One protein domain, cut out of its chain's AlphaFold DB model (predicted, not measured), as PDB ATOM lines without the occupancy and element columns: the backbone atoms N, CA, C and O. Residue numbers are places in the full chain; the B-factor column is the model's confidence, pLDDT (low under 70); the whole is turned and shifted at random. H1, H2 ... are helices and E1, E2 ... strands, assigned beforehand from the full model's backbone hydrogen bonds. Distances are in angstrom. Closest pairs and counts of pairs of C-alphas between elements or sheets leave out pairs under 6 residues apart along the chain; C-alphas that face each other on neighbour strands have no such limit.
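This is residues 4 to 113 of the 114 residues of an uncharacterized protein of Nitrospirae bacterium (UniProt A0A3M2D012). The strands of one strongly twisted sheet make a small, nearly closed barrel: E3 and E7 bend sharply in its wall, E1 and E5 meet in part where it closes, and E4 extends the wall beside the end of E3. H1 caps one end and H2 the other. The 110 printed residues include two named helices and seven named strands, in the order H1, E1, E2, E3, E4, H2, E5, E6, E7; neighbour strands are antiparallel and the class is mixed. The whole is compact, with a radius of gyration of the C-alphas of 12.6 A and spans of 33 by 26 by 25 A.

H1, residues 8 to 16, is on the sheet; the C-alphas of Gln 11 and Val 84, its closest to E5, residues 79 to 85, are 5.9 A apart. E1, residues 21 to 27, E2, residues 31 to 36, E3, residues 42 to 54, and E4, residues 57 to 61, form a meander, each strand the antiparallel neighbour of the one before. Within hydrogen-bond range are N 24 and O 33, 2.8 A, N 32 and O 45, 2.8 A, and N 52 and O 59, 3.0 A. H2, residues 66 to 74, is on the opposite face from H1, at a height over the sheet of 8.5 A. E5, E6, residues 90 to 95, and E7, residues 101 to 112, form a second meander, with N 82 and O 92 at 2.8 A and N 93 and O 102 at 2.8 A. E7 is also antiparallel to E3, with N 44 and O 110 at 2.7 A. The closest C-alphas of E1 and E5, Thr 22 and Arg 80, are 4.5 A apart. In H1 and H2 every O i to N i+4 pair is within hydrogen-bond range.

H1 begins at C-alpha 8 (2.300, -47.634, -114.621). E3 is 29.3 A long and bends by 86 degrees at residue 48; E7 is 25.5 A long, bends by 90 degrees at residue 107 and ends at C-alpha 112 (6.389, -45.243, -126.175).

The two C-alphas farthest apart, of Ser 56 and Arg 113, are 37.1 A apart. The printed part has no cut, and its links between named elements are tight. Mean pLDDT of the printed part is 87.2; residues 56 and 62 are under 70.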
ATOM      1  N   PHE A   4       2.583 -49.134-124.912       86.94
ATOM      2  CA  PHE A   4       2.021 -49.657-123.673       86.94
ATOM      3  C   PHE A   4       0.855 -48.780-123.237       86.94
ATOM      4  O   PHE A   4       1.057 -47.616-122.894       86.94
ATOM      5  N   HIS A   5      -0.349 -49.343-123.208       87.12
ATOM      6  CA  HIS A   5      -1.565 -48.655-122.769       87.12
ATOM      7  C   HIS A   5      -1.727 -48.718-121.241       87.12
ATOM      8  O   HIS A   5      -2.718 -49.229-120.726       87.12
ATOM      9  N   SER A   6      -0.700 -48.290-120.505       87.56
ATOM     10  CA  SER A   6      -0.689 -48.318-119.042       87.56
ATOM     11  C   SER A   6      -0.019 -47.076-118.471       87.56
ATOM     12  O   SER A   6       1.061 -46.677-118.916       87.56
ATOM     13  N   GLY A   7      -0.649 -46.499-117.446       86.12
ATOM     14  CA  GLY A   7      -0.083 -45.396-116.674       86.12
ATOM     15  C   GLY A   7       1.124 -45.817-115.841       86.12
ATOM     16  O   GLY A   7       1.925 -44.956-115.488       86.12
ATOM     17  N   ALA A   8       1.294 -47.119-115.560       89.81
ATOM     18  CA  ALA A   8       2.300 -47.634-114.621       89.81
ATOM     19  C   ALA A   8       3.714 -47.176-114.985       89.81
ATOM     20  O   ALA A   8       4.495 -46.795-114.118       89.81
ATOM     21  N   PHE A   9       4.014 -47.121-116.283       90.94
ATOM     22  CA  PHE A   9       5.297 -46.630-116.773       90.94
ATOM     23  C   PHE A   9       5.506 -45.140-116.511       90.94
ATOM     24  O   PHE A   9       6.624 -44.742-116.196       90.94
ATOM     25  N   LEU A  10       4.459 -44.316-116.617       91.69
ATOM     26  CA  LEU A  10       4.550 -42.896-116.284       91.69
ATOM     27  C   LEU A  10       4.750 -42.702-114.777       91.69
ATOM     28  O   LEU A  10       5.620 -41.926-114.397       91.69
ATOM     29  N   GLN A  11       4.014 -43.426-113.923       92.62
ATOM     30  CA  GLN A  11       4.223 -43.352-112.469       92.62
ATOM     31  C   GLN A  11       5.616 -43.836-112.078       92.62
ATOM     32  O   GLN A  11       6.267 -43.195-111.262       92.62
ATOM     33  N   GLN A  12       6.116 -44.913-112.686       92.62
ATOM     34  CA  GLN A  12       7.480 -45.376-112.450       92.62
ATOM     35  C   GLN A  12       8.509 -44.334-112.912       92.62
ATOM     36  O   GLN A  12       9.446 -44.030-112.177       92.62
ATOM     37  N   CYS A  13       8.323 -43.737-114.094       92.69
ATOM     38  CA  CYS A  13       9.193 -42.661-114.566       92.69
ATOM     39  C   CYS A  13       9.149 -41.449-113.636       92.69
ATOM     40  O   CYS A  13      10.190 -40.854-113.387       92.69
ATOM     41  N   PHE A  14       7.979 -41.099-113.101       93.19
ATOM     42  CA  PHE A  14       7.828 -40.004-112.149       93.19
ATOM     43  C   PHE A  14       8.470 -40.325-110.796       93.19
ATOM     44  O   PHE A  14       9.157 -39.477-110.240       93.19
ATOM     45  N   ALA A  15       8.321 -41.552-110.296       92.94
ATOM     46  CA  ALA A  15       8.930 -41.986-109.043       92.94
ATOM     47  C   ALA A  15      10.467 -41.961-109.099       92.94
ATOM     48  O   ALA A  15      11.110 -41.618-108.111       92.94
ATOM     49  N   VAL A  16      11.056 -42.298-110.252       94.88
ATOM     50  CA  VAL A  16      12.518 -42.320-110.436       94.88
ATOM     51  C   VAL A  16      13.066 -40.958-110.887       94.88
ATOM     52  O   VAL A  16      14.133 -40.542-110.440       94.88
ATOM     53  N   HIS A  17      12.347 -40.238-111.753       91.62
ATOM     54  CA  HIS A  17      12.786 -38.979-112.368       91.62
ATOM     55  C   HIS A  17      11.738 -37.853-112.232       91.62
ATOM     56  O   HIS A  17      11.282 -37.299-113.242       91.62
ATOM     57  N   PRO A  18      11.366 -37.447-111.003       88.31
ATOM     58  CA  PRO A  18      10.250 -36.522-110.771       88.31
ATOM     59  C   PRO A  18      10.458 -35.139-111.403       88.31
ATOM     60  O   PRO A  18       9.502 -34.469-111.776       88.31
ATOM     61  N   LEU A  19      11.714 -34.707-111.568       89.38
ATOM     62  CA  LEU A  19      12.058 -33.390-112.117       89.38
ATOM     63  C   LEU A  19      12.395 -33.404-113.615       89.38
ATOM     64  O   LEU A  19      12.636 -32.340-114.188       89.38
ATOM     65  N   SER A  20      12.428 -34.583-114.241       90.31
ATOM     66  CA  SER A  20      12.863 -34.762-115.635       90.31
ATOM     67  C   SER A  20      11.707 -35.002-116.606       90.31
ATOM     68  O   SER A  20      11.951 -35.237-117.787       90.31
ATOM     69  N   LEU A  21      10.459 -34.972-116.130       92.00
ATOM     70  CA  LEU A  21       9.261 -35.116-116.954       92.00
ATOM     71  C   LEU A  21       8.746 -33.745-117.394       92.00
ATOM     72  O   LEU A  21       8.151 -32.999-116.610       92.00
ATOM     73  N   THR A  22       8.954 -33.434-118.669       91.12
ATOM     74  CA  THR A  22       8.549 -32.164-119.281       91.12
ATOM     75  C   THR A  22       7.432 -32.404-120.287       91.12
ATOM     76  O   THR A  22       7.476 -33.363-121.062       91.12
ATOM     77  N   VAL A  23       6.438 -31.520-120.305       90.38
ATOM     78  CA  VAL A  23       5.414 -31.514-121.351       90.38
ATOM     79  C   VAL A  23       6.049 -30.947-122.620       90.38
ATOM     80  O   VAL A  23       6.593 -29.853-122.606       90.38
ATOM     81  N   LYS A  24       6.042 -31.709-123.715       86.44
ATOM     82  CA  LYS A  24       6.683 -31.308-124.981       86.44
ATOM     83  C   LYS A  24       5.699 -30.951-126.072       86.44
ATOM     84  O   LYS A  24       6.012 -30.135-126.928       86.44
ATOM     85  N   VAL A  25       4.538 -31.594-126.071       82.31
ATOM     86  CA  VAL A  25       3.539 -31.397-127.115       82.31
ATOM     87  C   VAL A  25       2.178 -31.321-126.461       82.31
ATOM     88  O   VAL A  25       1.843 -32.144-125.614       82.31
ATOM     89  N   TRP A  26       1.375 -30.366-126.898       81.81
ATOM     90  CA  TRP A  26      -0.052 -30.362-126.645       81.81
ATOM     91  C   TRP A  26      -0.766 -30.406-127.991       81.81
ATOM     92  O   TRP A  26      -0.614 -29.518-128.826       81.81
ATOM     93  N   LEU A  27      -1.485 -31.497-128.223       80.62
ATOM     94  CA  LEU A  27      -2.279 -31.738-129.417       80.62
ATOM     95  C   LEU A  27      -3.737 -31.526-129.023       80.62
ATOM     96  O   LEU A  27      -4.314 -32.318-128.278       80.62
ATOM     97  N   GLN A  28      -4.312 -30.426-129.494       74.50
ATOM     98  CA  GLN A  28      -5.692 -30.079-129.188       74.50
ATOM     99  C   GLN A  28      -6.672 -31.151-129.704       74.50
ATOM    100  O   GLN A  28      -6.439 -31.716-130.776       74.50
ATOM    101  N   PRO A  29      -7.782 -31.401-128.980       73.00
ATOM    102  CA  PRO A  29      -8.184 -30.741-127.729       73.00
ATOM    103  C   PRO A  29      -7.605 -31.380-126.451       73.00
ATOM    104  O   PRO A  29      -7.514 -30.705-125.425       73.00
ATOM    105  N   ASP A  30      -7.202 -32.648-126.507       84.44
ATOM    106  CA  ASP A  30      -7.149 -33.549-125.350       84.44
ATOM    107  C   ASP A  30      -5.826 -34.313-125.191       84.44
ATOM    108  O   ASP A  30      -5.655 -35.088-124.257       84.44
ATOM    109  N   LYS A  31      -4.853 -34.148-126.088       89.44
ATOM    110  CA  LYS A  31      -3.629 -34.958-126.059       89.44
ATOM    111  C   LYS A  31      -2.454 -34.183-125.490       89.44
ATOM    112  O   LYS A  31      -2.081 -33.125-125.990       89.44
ATOM    113  N   ILE A  32      -1.811 -34.758-124.480       90.88
ATOM    114  CA  ILE A  32      -0.638 -34.190-123.813       90.88
ATOM    115  C   ILE A  32       0.529 -35.159-123.987       90.88
ATOM    116  O   ILE A  32       0.483 -36.303-123.544       90.88
ATOM    117  N   GLY A  33       1.577 -34.706-124.663       92.19
ATOM    118  CA  GLY A  33       2.832 -35.419-124.838       92.19
ATOM    119  C   GLY A  33       3.837 -35.011-123.768       92.19
ATOM    120  O   GLY A  33       4.188 -33.839-123.646       92.19
ATOM    121  N   VAL A  34       4.334 -35.991-123.029       92.38
ATOM    122  CA  VAL A  34       5.334 -35.856-121.972       92.38
ATOM    123  C   VAL A  34       6.589 -36.612-122.390       92.38
ATOM    124  O   VAL A  34       6.518 -37.742-122.871       92.38
ATOM    125  N   LEU A  35       7.749 -35.999-122.192       93.06
ATOM    126  CA  LEU A  35       9.048 -36.620-122.413       93.06
ATOM    127  C   LEU A  35       9.809 -36.658-121.091       93.06
ATOM    128  O   LEU A  35       9.950 -35.629-120.430       93.06
ATOM    129  N   CYS A  36      10.343 -37.825-120.740       92.62
ATOM    130  CA  CYS A  36      11.369 -37.906-119.714       92.62
ATOM    131  C   CYS A  36      12.733 -37.615-120.342       92.62
ATOM    132  O   CYS A  36      13.203 -38.375-121.185       92.62
ATOM    133  N   THR A  37      13.397 -36.540-119.923       90.75
ATOM    134  CA  THR A  37      14.718 -36.177-120.459       90.75
ATOM    135  C   THR A  37      15.836 -37.112-119.994       90.75
ATOM    136  O   THR A  37      16.885 -37.143-120.632       90.75
ATOM    137  N   GLN A  38      15.609 -37.908-118.939       92.06
ATOM    138  CA  GLN A  38      16.578 -38.895-118.454       92.06
ATOM    139  C   GLN A  38      16.487 -40.241-119.171       92.06
ATOM    140  O   GLN A  38      17.441 -40.663-119.814       92.06
ATOM    141  N   CYS A  39      15.335 -40.914-119.114       91.38
ATOM    142  CA  CYS A  39      15.183 -42.229-119.748       91.38
ATOM    143  C   CYS A  39      14.718 -42.168-121.210       91.38
ATOM    144  O   CYS A  39      14.523 -43.217-121.822       91.38
ATOM    145  N   GLN A  40      14.491 -40.968-121.761       90.94
ATOM    146  CA  GLN A  40      14.014 -40.738-123.135       90.94
ATOM    147  C   GLN A  40      12.669 -41.419-123.461       90.94
ATOM    148  O   GLN A  40      12.260 -41.494-124.621       90.94
ATOM    149  N   MET A  41      11.937 -41.889-122.444       90.88
ATOM    150  CA  MET A  41      10.589 -42.421-122.621       90.88
ATOM    151  C   MET A  41       9.610 -41.295-122.932       90.88
ATOM    152  O   MET A  41       9.640 -40.219-122.326       90.88
ATOM    153  N   ARG A  42       8.720 -41.567-123.887       92.56
ATOM    154  CA  ARG A  42       7.655 -40.654-124.298       92.56
ATOM    155  C   ARG A  42       6.333 -41.195-123.788       92.56
ATOM    156  O   ARG A  42       5.984 -42.338-124.068       92.56
ATOM    157  N   HIS A  43       5.582 -40.366-123.087       92.69
ATOM    158  CA  HIS A  43       4.250 -40.693-122.604       92.69
ATOM    159  C   HIS A  43       3.246 -39.779-123.294       92.69
ATOM    160  O   HIS A  43       3.454 -38.573-123.390       92.69
ATOM    161  N   ARG A  44       2.156 -40.343-123.792       92.88
ATOM    162  CA  ARG A  44       1.010 -39.611-124.306       92.88
ATOM    163  C   ARG A  44      -0.152 -39.842-123.355       92.88
ATOM    164  O   ARG A  44      -0.458 -40.975-122.994       92.88
ATOM    165  N   LEU A  45      -0.755 -38.746-122.933       92.75
ATOM    166  CA  LEU A  45      -1.921 -38.715-122.074       92.75
ATOM    167  C   LEU A  45      -3.092 -38.203-122.898       92.75
ATOM    168  O   LEU A  45      -2.950 -37.223-123.628       92.75
ATOM    169  N   THR A  46      -4.236 -38.854-122.764       91.62
ATOM    170  CA  THR A  46      -5.510 -38.352-123.274       91.62
ATOM    171  C   THR A  46      -6.291 -37.797-122.096       91.62
ATOM    172  O   THR A  46      -6.721 -38.566-121.240       91.62
ATOM    173  N   SER A  47      -6.423 -36.478-122.022       88.88
ATOM    174  CA  SER A  47      -7.170 -35.788-120.983       88.88
ATOM    175  C   SER A  47      -8.676 -35.904-121.201       88.88
ATOM    176  O   SER A  47      -9.171 -35.972-122.322       88.88
ATOM    177  N   GLU A  48      -9.408 -35.945-120.097       86.94
ATOM    178  CA  GLU A  48     -10.866 -35.974-120.061       86.94
ATOM    179  C   GLU A  48     -11.395 -34.666-119.482       86.94
ATOM    180  O   GLU A  48     -12.103 -33.922-120.157       86.94
ATOM    181  N   THR A  49     -10.967 -34.347-118.260       85.19
ATOM    182  CA  THR A  49     -11.381 -33.138-117.547       85.19
ATOM    183  C   THR A  49     -10.157 -32.398-117.037       85.19
ATOM    184  O   THR A  49      -9.212 -33.005-116.533       85.19
ATOM    185  N   PHE A  50     -10.163 -31.076-117.173       85.56
ATOM    186  CA  PHE A  50      -9.144 -30.218-116.585       85.56
ATOM    187  C   PHE A  50      -9.703 -29.545-115.341       85.56
ATOM    188  O   PHE A  50     -10.859 -29.133-115.295       85.56
ATOM    189  N   TYR A  51      -8.841 -29.384-114.354       84.69
ATOM    190  CA  TYR A  51      -9.110 -28.646-113.143       84.69
ATOM    191  C   TYR A  51      -7.995 -27.635-112.941       84.69
ATOM    192  O   TYR A  51      -6.807 -27.968-112.985       84.69
ATOM    193  N   VAL A  52      -8.375 -26.389-112.711       83.06
ATOM    194  CA  VAL A  52      -7.428 -25.318-112.413       83.06
ATOM    195  C   VAL A  52      -7.391 -25.132-110.908       83.06
ATOM    196  O   VAL A  52      -8.436 -24.958-110.281       83.06
ATOM    197  N   HIS A  53      -6.192 -25.144-110.329       79.19
ATOM    198  CA  HIS A  53      -6.011 -24.693-108.957       79.19
ATOM    199  C   HIS A  53      -5.946 -23.165-108.944       79.19
ATOM    200  O   HIS A  53      -4.984 -22.576-109.445       79.19
ATOM    201  N   VAL A  54      -6.963 -22.523-108.371       70.56
ATOM    202  CA  VAL A  54      -6.991 -21.075-108.132       70.56
ATOM    203  C   VAL A  54      -6.995 -20.866-106.621       70.56
ATOM    204  O   VAL A  54      -8.012 -21.014-105.952       70.56
ATOM    205  N   GLY A  55      -5.821 -20.581-106.052       71.12
ATOM    206  CA  GLY A  55      -5.657 -20.516-104.599       71.12
ATOM    207  C   GLY A  55      -5.872 -21.885-103.940       71.12
ATOM    208  O   GLY A  55      -5.150 -22.831-104.250       71.12
ATOM    209  N   SER A  56      -6.846 -21.979-103.028       65.88
ATOM    210  CA  SER A  56      -7.225 -23.238-102.354       65.88
ATOM    211  C   SER A  56      -8.373 -23.985-103.042       65.88
ATOM    212  O   SER A  56      -8.706 -25.091-102.624       65.88
ATOM    213  N   GLU A  57      -8.975 -23.417-104.090       71.88
ATOM    214  CA  GLU A  57     -10.120 -24.018-104.775       71.88
ATOM    215  C   GLU A  57      -9.696 -24.726-106.066       71.88
ATOM    216  O   GLU A  57      -8.834 -24.261-106.820       71.88
ATOM    217  N   ILE A  58     -10.316 -25.882-106.311       77.31
ATOM    218  CA  ILE A  58     -10.137 -26.685-107.520       77.31
ATOM    219  C   ILE A  58     -11.373 -26.472-108.385       77.31
ATOM    220  O   ILE A  58     -12.452 -26.969-108.066       77.31
ATOM    221  N   ILE A  59     -11.217 -25.734-109.481       80.81
ATOM    222  CA  ILE A  59     -12.324 -25.421-110.385       80.81
ATOM    223  C   ILE A  59     -12.264 -26.383-111.566       80.81
ATOM    224  O   ILE A  59     -11.303 -26.356-112.338       80.81
ATOM    225  N   ALA A  60     -13.292 -27.220-111.708       80.19
ATOM    226  CA  ALA A  60     -13.471 -28.067-112.880       80.19
ATOM    227  C   ALA A  60     -13.814 -27.202-114.096       80.19
ATOM    228  O   ALA A  60     -14.746 -26.398-114.057       80.19
ATOM    229  N   SER A  61     -13.078 -27.375-115.188       74.94
ATOM    230  CA  SER A  61     -13.396 -26.768-116.472       74.94
ATOM    231  C   SER A  61     -13.859 -27.842-117.448       74.94
ATOM    232  O   SER A  61     -13.159 -28.820-117.710       74.94
ATOM    233  N   SER A  62     -15.045 -27.637-118.020       67.38
ATOM    234  CA  SER A  62     -15.570 -28.428-119.131       67.38
ATOM    235  C   SER A  62     -14.752 -28.132-120.395       67.38
ATOM    236  O   SER A  62     -15.105 -27.264-121.194       67.38
ATOM    237  N   GLY A  63     -13.612 -28.812-120.521       73.69
ATOM    238  CA  GLY A  63     -12.617 -28.623-121.577       73.69
ATOM    239  C   GLY A  63     -11.319 -27.975-121.088       73.69
ATOM    240  O   GLY A  63     -11.131 -27.712-119.899       73.69
ATOM    241  N   THR A  64     -10.402 -27.729-122.023       77.31
ATOM    242  CA  THR A  64      -9.083 -27.171-121.707       77.31
ATOM    243  C   THR A  64      -9.192 -25.688-121.334       77.31
ATOM    244  O   THR A  64      -9.609 -24.885-122.175       77.31
ATOM    245  N   PRO A  65      -8.800 -25.286-120.112       82.69
ATOM    246  CA  PRO A  65      -9.000 -23.928-119.631       82.69
ATOM    247  C   PRO A  65      -8.093 -22.960-120.390       82.69
ATOM    248  O   PRO A  65      -6.926 -23.261-120.639       82.69
ATOM    249  N   LYS A  66      -8.605 -21.768-120.730       82.88
ATOM    250  CA  LYS A  66      -7.857 -20.743-121.487       82.88
ATOM    251  C   LYS A  66      -6.509 -20.397-120.845       82.88
ATOM    252  O   LYS A  66      -5.540 -20.175-121.561       82.88
ATOM    253  N   SER A  67      -6.433 -20.408-119.511       83.44
ATOM    254  CA  SER A  67      -5.186 -20.205-118.764       83.44
ATOM    255  C   SER A  67      -4.136 -21.268-119.081       83.44
ATOM    256  O   SER A  67      -2.982 -20.925-119.313       83.44
ATOM    257  N   PHE A  68      -4.533 -22.540-119.172       84.31
ATOM    258  CA  PHE A  68      -3.638 -23.618-119.587       84.31
ATOM    259  C   PHE A  68      -3.231 -23.483-121.054       84.31
ATOM    260  O   PHE A  68      -2.061 -23.665-121.368       84.31
ATOM    261  N   GLN A  69      -4.163 -23.126-121.946       84.12
ATOM    262  CA  GLN A  69      -3.847 -22.926-123.368       84.12
ATOM    263  C   GLN A  69      -2.795 -21.826-123.562       84.12
ATOM    264  O   GLN A  69      -1.835 -22.006-124.312       84.12
ATOM    265  N   HIS A  70      -2.950 -20.710-122.845       86.12
ATOM    266  CA  HIS A  70      -1.991 -19.609-122.843       86.12
ATOM    267  C   HIS A  70      -0.662 -20.054-122.226       86.12
ATOM    268  O   HIS A  70       0.389 -19.885-122.827       86.12
ATOM    269  N   CYS A  71      -0.707 -20.752-121.087       87.88
ATOM    270  CA  CYS A  71       0.486 -21.263-120.419       87.88
ATOM    271  C   CYS A  71       1.295 -22.248-121.279       87.88
ATOM    272  O   CYS A  71       2.520 -22.207-121.251       87.88
ATOM    273  N   VAL A  72       0.635 -23.141-122.021       86.44
ATOM    274  CA  VAL A  72       1.290 -24.075-122.949       86.44
ATOM    275  C   VAL A  72       1.913 -23.349-124.132       86.44
ATOM    276  O   VAL A  72       2.984 -23.745-124.581       86.44
ATOM    277  N   THR A  73       1.243 -22.315-124.636       85.56
ATOM    278  CA  THR A  73       1.725 -21.542-125.785       85.56
ATOM    279  C   THR A  73       2.925 -20.678-125.406       85.56
ATOM    280  O   THR A  73       3.919 -20.670-126.127       85.56
ATOM    281  N   ASP A  74       2.863 -20.014-124.254       88.31
ATOM    282  CA  ASP A  74       3.875 -19.045-123.830       88.31
ATOM    283  C   ASP A  74       5.049 -19.696-123.095       88.31
ATOM    284  O   ASP A  74       6.190 -19.249-123.202       88.31
ATOM    285  N   HIS A  75       4.787 -20.769-122.339       87.56
ATOM    286  CA  HIS A  75       5.768 -21.408-121.458       87.56
ATOM    287  C   HIS A  75       5.858 -22.935-121.658       87.56
ATOM    288  O   HIS A  75       5.821 -23.686-120.673       87.56
ATOM    289  N   PRO A  76       6.000 -23.442-122.898       83.12
ATOM    290  CA  PRO A  76       5.994 -24.881-123.162       83.12
ATOM    291  C   PRO A  76       7.117 -25.625-122.426       83.12
ATOM    292  O   PRO A  76       6.913 -26.728-121.928       83.12
ATOM    293  N   GLU A  77       8.298 -25.019-122.302       84.69
ATOM    294  CA  GLU A  77       9.467 -25.659-121.680       84.69
ATOM    295  C   GLU A  77       9.411 -25.686-120.145       84.69
ATOM    296  O   GLU A  77      10.076 -26.502-119.498       84.69
ATOM    297  N   GLU A  78       8.578 -24.828-119.558       88.94
ATOM    298  CA  GLU A  78       8.446 -24.674-118.109       88.94
ATOM    299  C   GLU A  78       7.286 -25.483-117.520       88.94
ATOM    300  O   GLU A  78       7.127 -25.540-116.296       88.94
ATOM    301  N   LEU A  79       6.505 -26.152-118.373       90.12
ATOM    302  CA  LEU A  79       5.446 -27.077-117.985       90.12
ATOM    303  C   LEU A  79       5.993 -28.471-117.692       90.12
ATOM    304  O   LEU A  79       6.593 -29.145-118.535       90.12
ATOM    305  N   ARG A  80       5.746 -28.932-116.469       91.56
ATOM    306  CA  ARG A  80       6.249 -30.212-115.963       91.56
ATOM    307  C   ARG A  80       5.160 -31.003-115.269       91.56
ATOM    308  O   ARG A  80       4.148 -30.449-114.840       91.56
ATOM    309  N   ILE A  81       5.404 -32.298-115.133       92.44
ATOM    310  CA  ILE A  81       4.586 -33.170-114.294       92.44
ATOM    311  C   ILE A  81       4.952 -32.898-112.832       92.44
ATOM    312  O   ILE A  81       6.108 -33.038-112.445       92.44
ATOM    313  N   GLY A  82       3.975 -32.468-112.039       90.69
ATOM    314  CA  GLY A  82       4.119 -32.218-110.604       90.69
ATOM    315  C   GLY A  82       3.701 -33.404-109.738       90.69
ATOM    316  O   GLY A  82       4.266 -33.594-108.667       90.69
ATOM    317  N   ALA A  83       2.742 -34.203-110.206       91.12
ATOM    318  CA  ALA A  83       2.275 -35.415-109.541       91.12
ATOM    319  C   ALA A  83       1.587 -36.347-110.547       91.12
ATOM    320  O   ALA A  83       1.033 -35.889-111.551       91.12
ATOM    321  N   VAL A  84       1.601 -37.645-110.258       92.25
ATOM    322  CA  VAL A  84       0.898 -38.683-111.020       92.25
ATOM    323  C   VAL A  84       0.212 -39.609-110.028       92.25
ATOM    324  O   VAL A  84       0.872 -40.152-109.147       92.25
ATOM    325  N   ASP A  85      -1.089 -39.803-110.202       91.38
ATOM    326  CA  ASP A  85      -1.907 -40.746-109.445       91.38
ATOM    327  C   ASP A  85      -2.632 -41.654-110.447       91.38
ATOM    328  O   ASP A  85      -3.523 -41.214-111.176       91.38
ATOM    329  N   ILE A  86      -2.209 -42.915-110.545       88.62
ATOM    330  CA  ILE A  86      -2.809 -43.873-111.485       88.62
ATOM    331  C   ILE A  86      -4.147 -44.392-110.979       88.62
ATOM    332  O   ILE A  86      -5.037 -44.631-111.798       88.62
ATOM    333  N   ASP A  87      -4.299 -44.551-109.666       87.69
ATOM    334  CA  ASP A  87      -5.506 -45.111-109.063       87.69
ATOM    335  C   ASP A  87      -6.697 -44.184-109.320       87.69
ATOM    336  O   ASP A  87      -7.765 -44.627-109.744       87.69
ATOM    337  N   GLN A  88      -6.478 -42.874-109.174       88.25
ATOM    338  CA  GLN A  88      -7.456 -41.844-109.527       88.25
ATOM    339  C   GLN A  88      -7.393 -41.422-111.002       88.25
ATOM    340  O   GLN A  88      -8.199 -40.601-111.434       88.25
ATOM    341  N   LYS A  89      -6.438 -41.952-111.777       91.12
ATOM    342  CA  LYS A  89      -6.137 -41.546-113.160       91.12
ATOM    343  C   LYS A  89      -5.959 -40.036-113.318       91.12
ATOM    344  O   LYS A  89      -6.431 -39.446-114.287       91.12
ATOM    345  N   THR A  90      -5.264 -39.401-112.384       91.38
ATOM    346  CA  THR A  90      -5.040 -37.956-112.413       91.38
ATOM    347  C   THR A  90      -3.571 -37.607-112.538       91.38
ATOM    348  O   THR A  90      -2.683 -38.281-112.016       91.38
ATOM    349  N   VAL A  91      -3.300 -36.536-113.273       92.81
ATOM    350  CA  VAL A  91      -1.959 -35.998-113.467       92.81
ATOM    351  C   VAL A  91      -1.988 -34.519-113.139       92.81
ATOM    352  O   VAL A  91      -2.829 -33.775-113.639       92.81
ATOM    353  N   GLN A  92      -1.053 -34.079-112.306       92.50
ATOM    354  CA  GLN A  92      -0.868 -32.666-112.021       92.50
ATOM    355  C   GLN A  92       0.227 -32.107-112.924       92.50
ATOM    356  O   GLN A  92       1.354 -32.601-112.944       92.50
ATOM    357  N   LEU A  93      -0.102 -31.046-113.644       91.06
ATOM    358  CA  LEU A  93       0.814 -30.234-114.424       91.06
ATOM    359  C   LEU A  93       1.118 -28.964-113.649       91.06
ATOM    360  O   LEU A  93       0.216 -28.341-113.095       91.06
ATOM    361  N   ARG A  94       2.380 -28.558-113.623       91.38
ATOM    362  CA  ARG A  94       2.797 -27.318-112.977       91.38
ATOM    363  C   ARG A  94       3.677 -26.522-113.918       91.38
ATOM    364  O   ARG A  94       4.634 -27.059-114.473       91.38
ATOM    365  N   CYS A  95       3.361 -25.242-114.060       90.19
ATOM    366  CA  CYS A  95       4.224 -24.292-114.744       90.19
ATOM    367  C   CYS A  95       5.098 -23.562-113.725       90.19
ATOM    368  O   CYS A  95       4.602 -23.094-112.696       90.19
ATOM    369  N   ARG A  96       6.400 -23.454-114.002       87.00
ATOM    370  CA  ARG A  96       7.334 -22.746-113.115       87.00
ATOM    371  C   ARG A  96       7.200 -21.228-113.185       87.00
ATOM    372  O   ARG A  96       7.407 -20.593-112.162       87.00
ATOM    373  N   LEU A  97       6.827 -20.671-114.340       88.12
ATOM    374  CA  LEU A  97       6.697 -19.221-114.535       88.12
ATOM    375  C   LEU A  97       5.341 -18.689-114.071       88.12
ATOM    376  O   LEU A  97       5.273 -17.712-113.336       88.12
ATOM    377  N   CYS A  98       4.250 -19.365-114.435       85.81
ATOM    378  CA  CYS A  98       2.912 -18.956-113.996       85.81
ATOM    379  C   CYS A  98       2.636 -19.305-112.527       85.81
ATOM    380  O   CYS A  98       1.636 -18.856-111.978       85.81
ATOM    381  N   HIS A  99       3.454 -20.174-111.920       85.50
ATOM    382  CA  HIS A  99       3.217 -20.790-110.608       85.50
ATOM    383  C   HIS A  99       1.854 -21.500-110.467       85.50
ATOM    384  O   HIS A  99       1.464 -21.876-109.362       85.50
ATOM    385  N   GLN A 100       1.152 -21.738-111.580       86.12
ATOM    386  CA  GLN A 100      -0.143 -22.408-111.618       86.12
ATOM    387  C   GLN A 100       0.023 -23.926-111.676       86.12
ATOM    388  O   GLN A 100       0.934 -24.452-112.329       86.12
ATOM    389  N   ALA A 101      -0.890 -24.617-110.995       89.31
ATOM    390  CA  ALA A 101      -1.051 -26.057-111.069       89.31
ATOM    391  C   ALA A 101      -2.385 -26.391-111.745       89.31
ATOM    392  O   ALA A 101      -3.425 -25.804-111.438       89.31
ATOM    393  N   TYR A 102      -2.350 -27.360-112.647       89.94
ATOM    394  CA  TYR A 102      -3.506 -27.870-113.364       89.94
ATOM    395  C   TYR A 102      -3.602 -29.359-113.079       89.94
ATOM    396  O   TYR A 102      -2.682 -30.108-113.395       89.94
ATOM    397  N   ARG A 103      -4.690 -29.798-112.459       91.62
ATOM    398  CA  ARG A 103      -4.989 -31.223-112.335       91.62
ATOM    399  C   ARG A 103      -5.748 -31.648-113.583       91.62
ATOM    400  O   ARG A 103      -6.615 -30.929-114.062       91.62
ATOM    401  N   VAL A 104      -5.396 -32.795-114.130       91.00
ATOM    402  CA  VAL A 104      -5.982 -33.323-115.356       91.00
ATOM    403  C   VAL A 104      -6.405 -34.752-115.087       91.00
ATOM    404  O   VAL A 104      -5.571 -35.573-114.709       91.00
ATOM    405  N   ASP A 105      -7.683 -35.042-115.292       91.94
ATOM    406  CA  ASP A 105      -8.171 -36.413-115.327       91.94
ATOM    407  C   ASP A 105      -7.795 -37.006-116.679       91.94
ATOM    408  O   ASP A 105      -8.006 -36.397-117.731       91.94
ATOM    409  N   VAL A 106      -7.185 -38.182-116.649       92.19
ATOM    410  CA  VAL A 106      -6.611 -38.843-117.813       92.19
ATOM    411  C   VAL A 106      -7.437 -40.075-118.138       92.19
ATOM    412  O   VAL A 106      -7.496 -41.046-117.386       92.19
ATOM    413  N   ARG A 107      -8.027 -40.075-119.328       91.81
ATOM    414  CA  ARG A 107      -8.796 -41.201-119.850       91.81
ATOM    415  C   ARG A 107      -7.902 -42.359-120.277       91.81
ATOM    416  O   ARG A 107      -8.240 -43.521-120.053       91.81
ATOM    417  N   ALA A 108      -6.780 -42.045-120.923       90.69
ATOM    418  CA  ALA A 108      -5.863 -43.036-121.467       90.69
ATOM    419  C   ALA A 108      -4.402 -42.622-121.286       90.69
ATOM    420  O   ALA A 108      -4.030 -41.465-121.483       90.69
ATOM    421  N   PHE A 109      -3.578 -43.612-120.949       92.25
ATOM    422  CA  PHE A 109      -2.133 -43.489-120.832       92.25
ATOM    423  C   PHE A 109      -1.482 -44.358-121.895       92.25
ATOM    424  O   PHE A 109      -1.780 -45.546-121.992       92.25
ATOM    425  N   GLU A 110      -0.563 -43.787-122.659       92.81
ATOM    426  CA  GLU A 110       0.178 -44.483-123.701       92.81
ATOM    427  C   GLU A 110       1.663 -44.199-123.527       92.81
ATOM    428  O   GLU A 110       2.084 -43.048-123.501       92.81
ATOM    429  N   THR A 111       2.482 -45.236-123.404       91.56
ATOM    430  CA  THR A 111       3.932 -45.087-123.280       91.56
ATOM    431  C   THR A 111       4.630 -45.683-124.489       91.56
ATOM    432  O   THR A 111       4.402 -46.837-124.855       91.56
ATOM    433  N   TYR A 112       5.521 -44.891-125.069       89.06
ATOM    434  CA  TYR A 112       6.389 -45.243-126.175       89.06
ATOM    435  C   TYR A 112       7.806 -45.367-125.628       89.06
ATOM    436  O   TYR A 112       8.398 -44.384-125.164       89.06
ATOM    437  N   ARG A 113       8.349 -46.583-125.678       80.19
ATOM    438  CA  ARG A 113       9.772 -46.786-125.410       80.19
ATOM    439  C   ARG A 113      10.594 -46.245-126.592       80.19
ATOM    440  O   ARG A 113      10.089 -46.286-127.722       80.19
TER     441      ARG A 113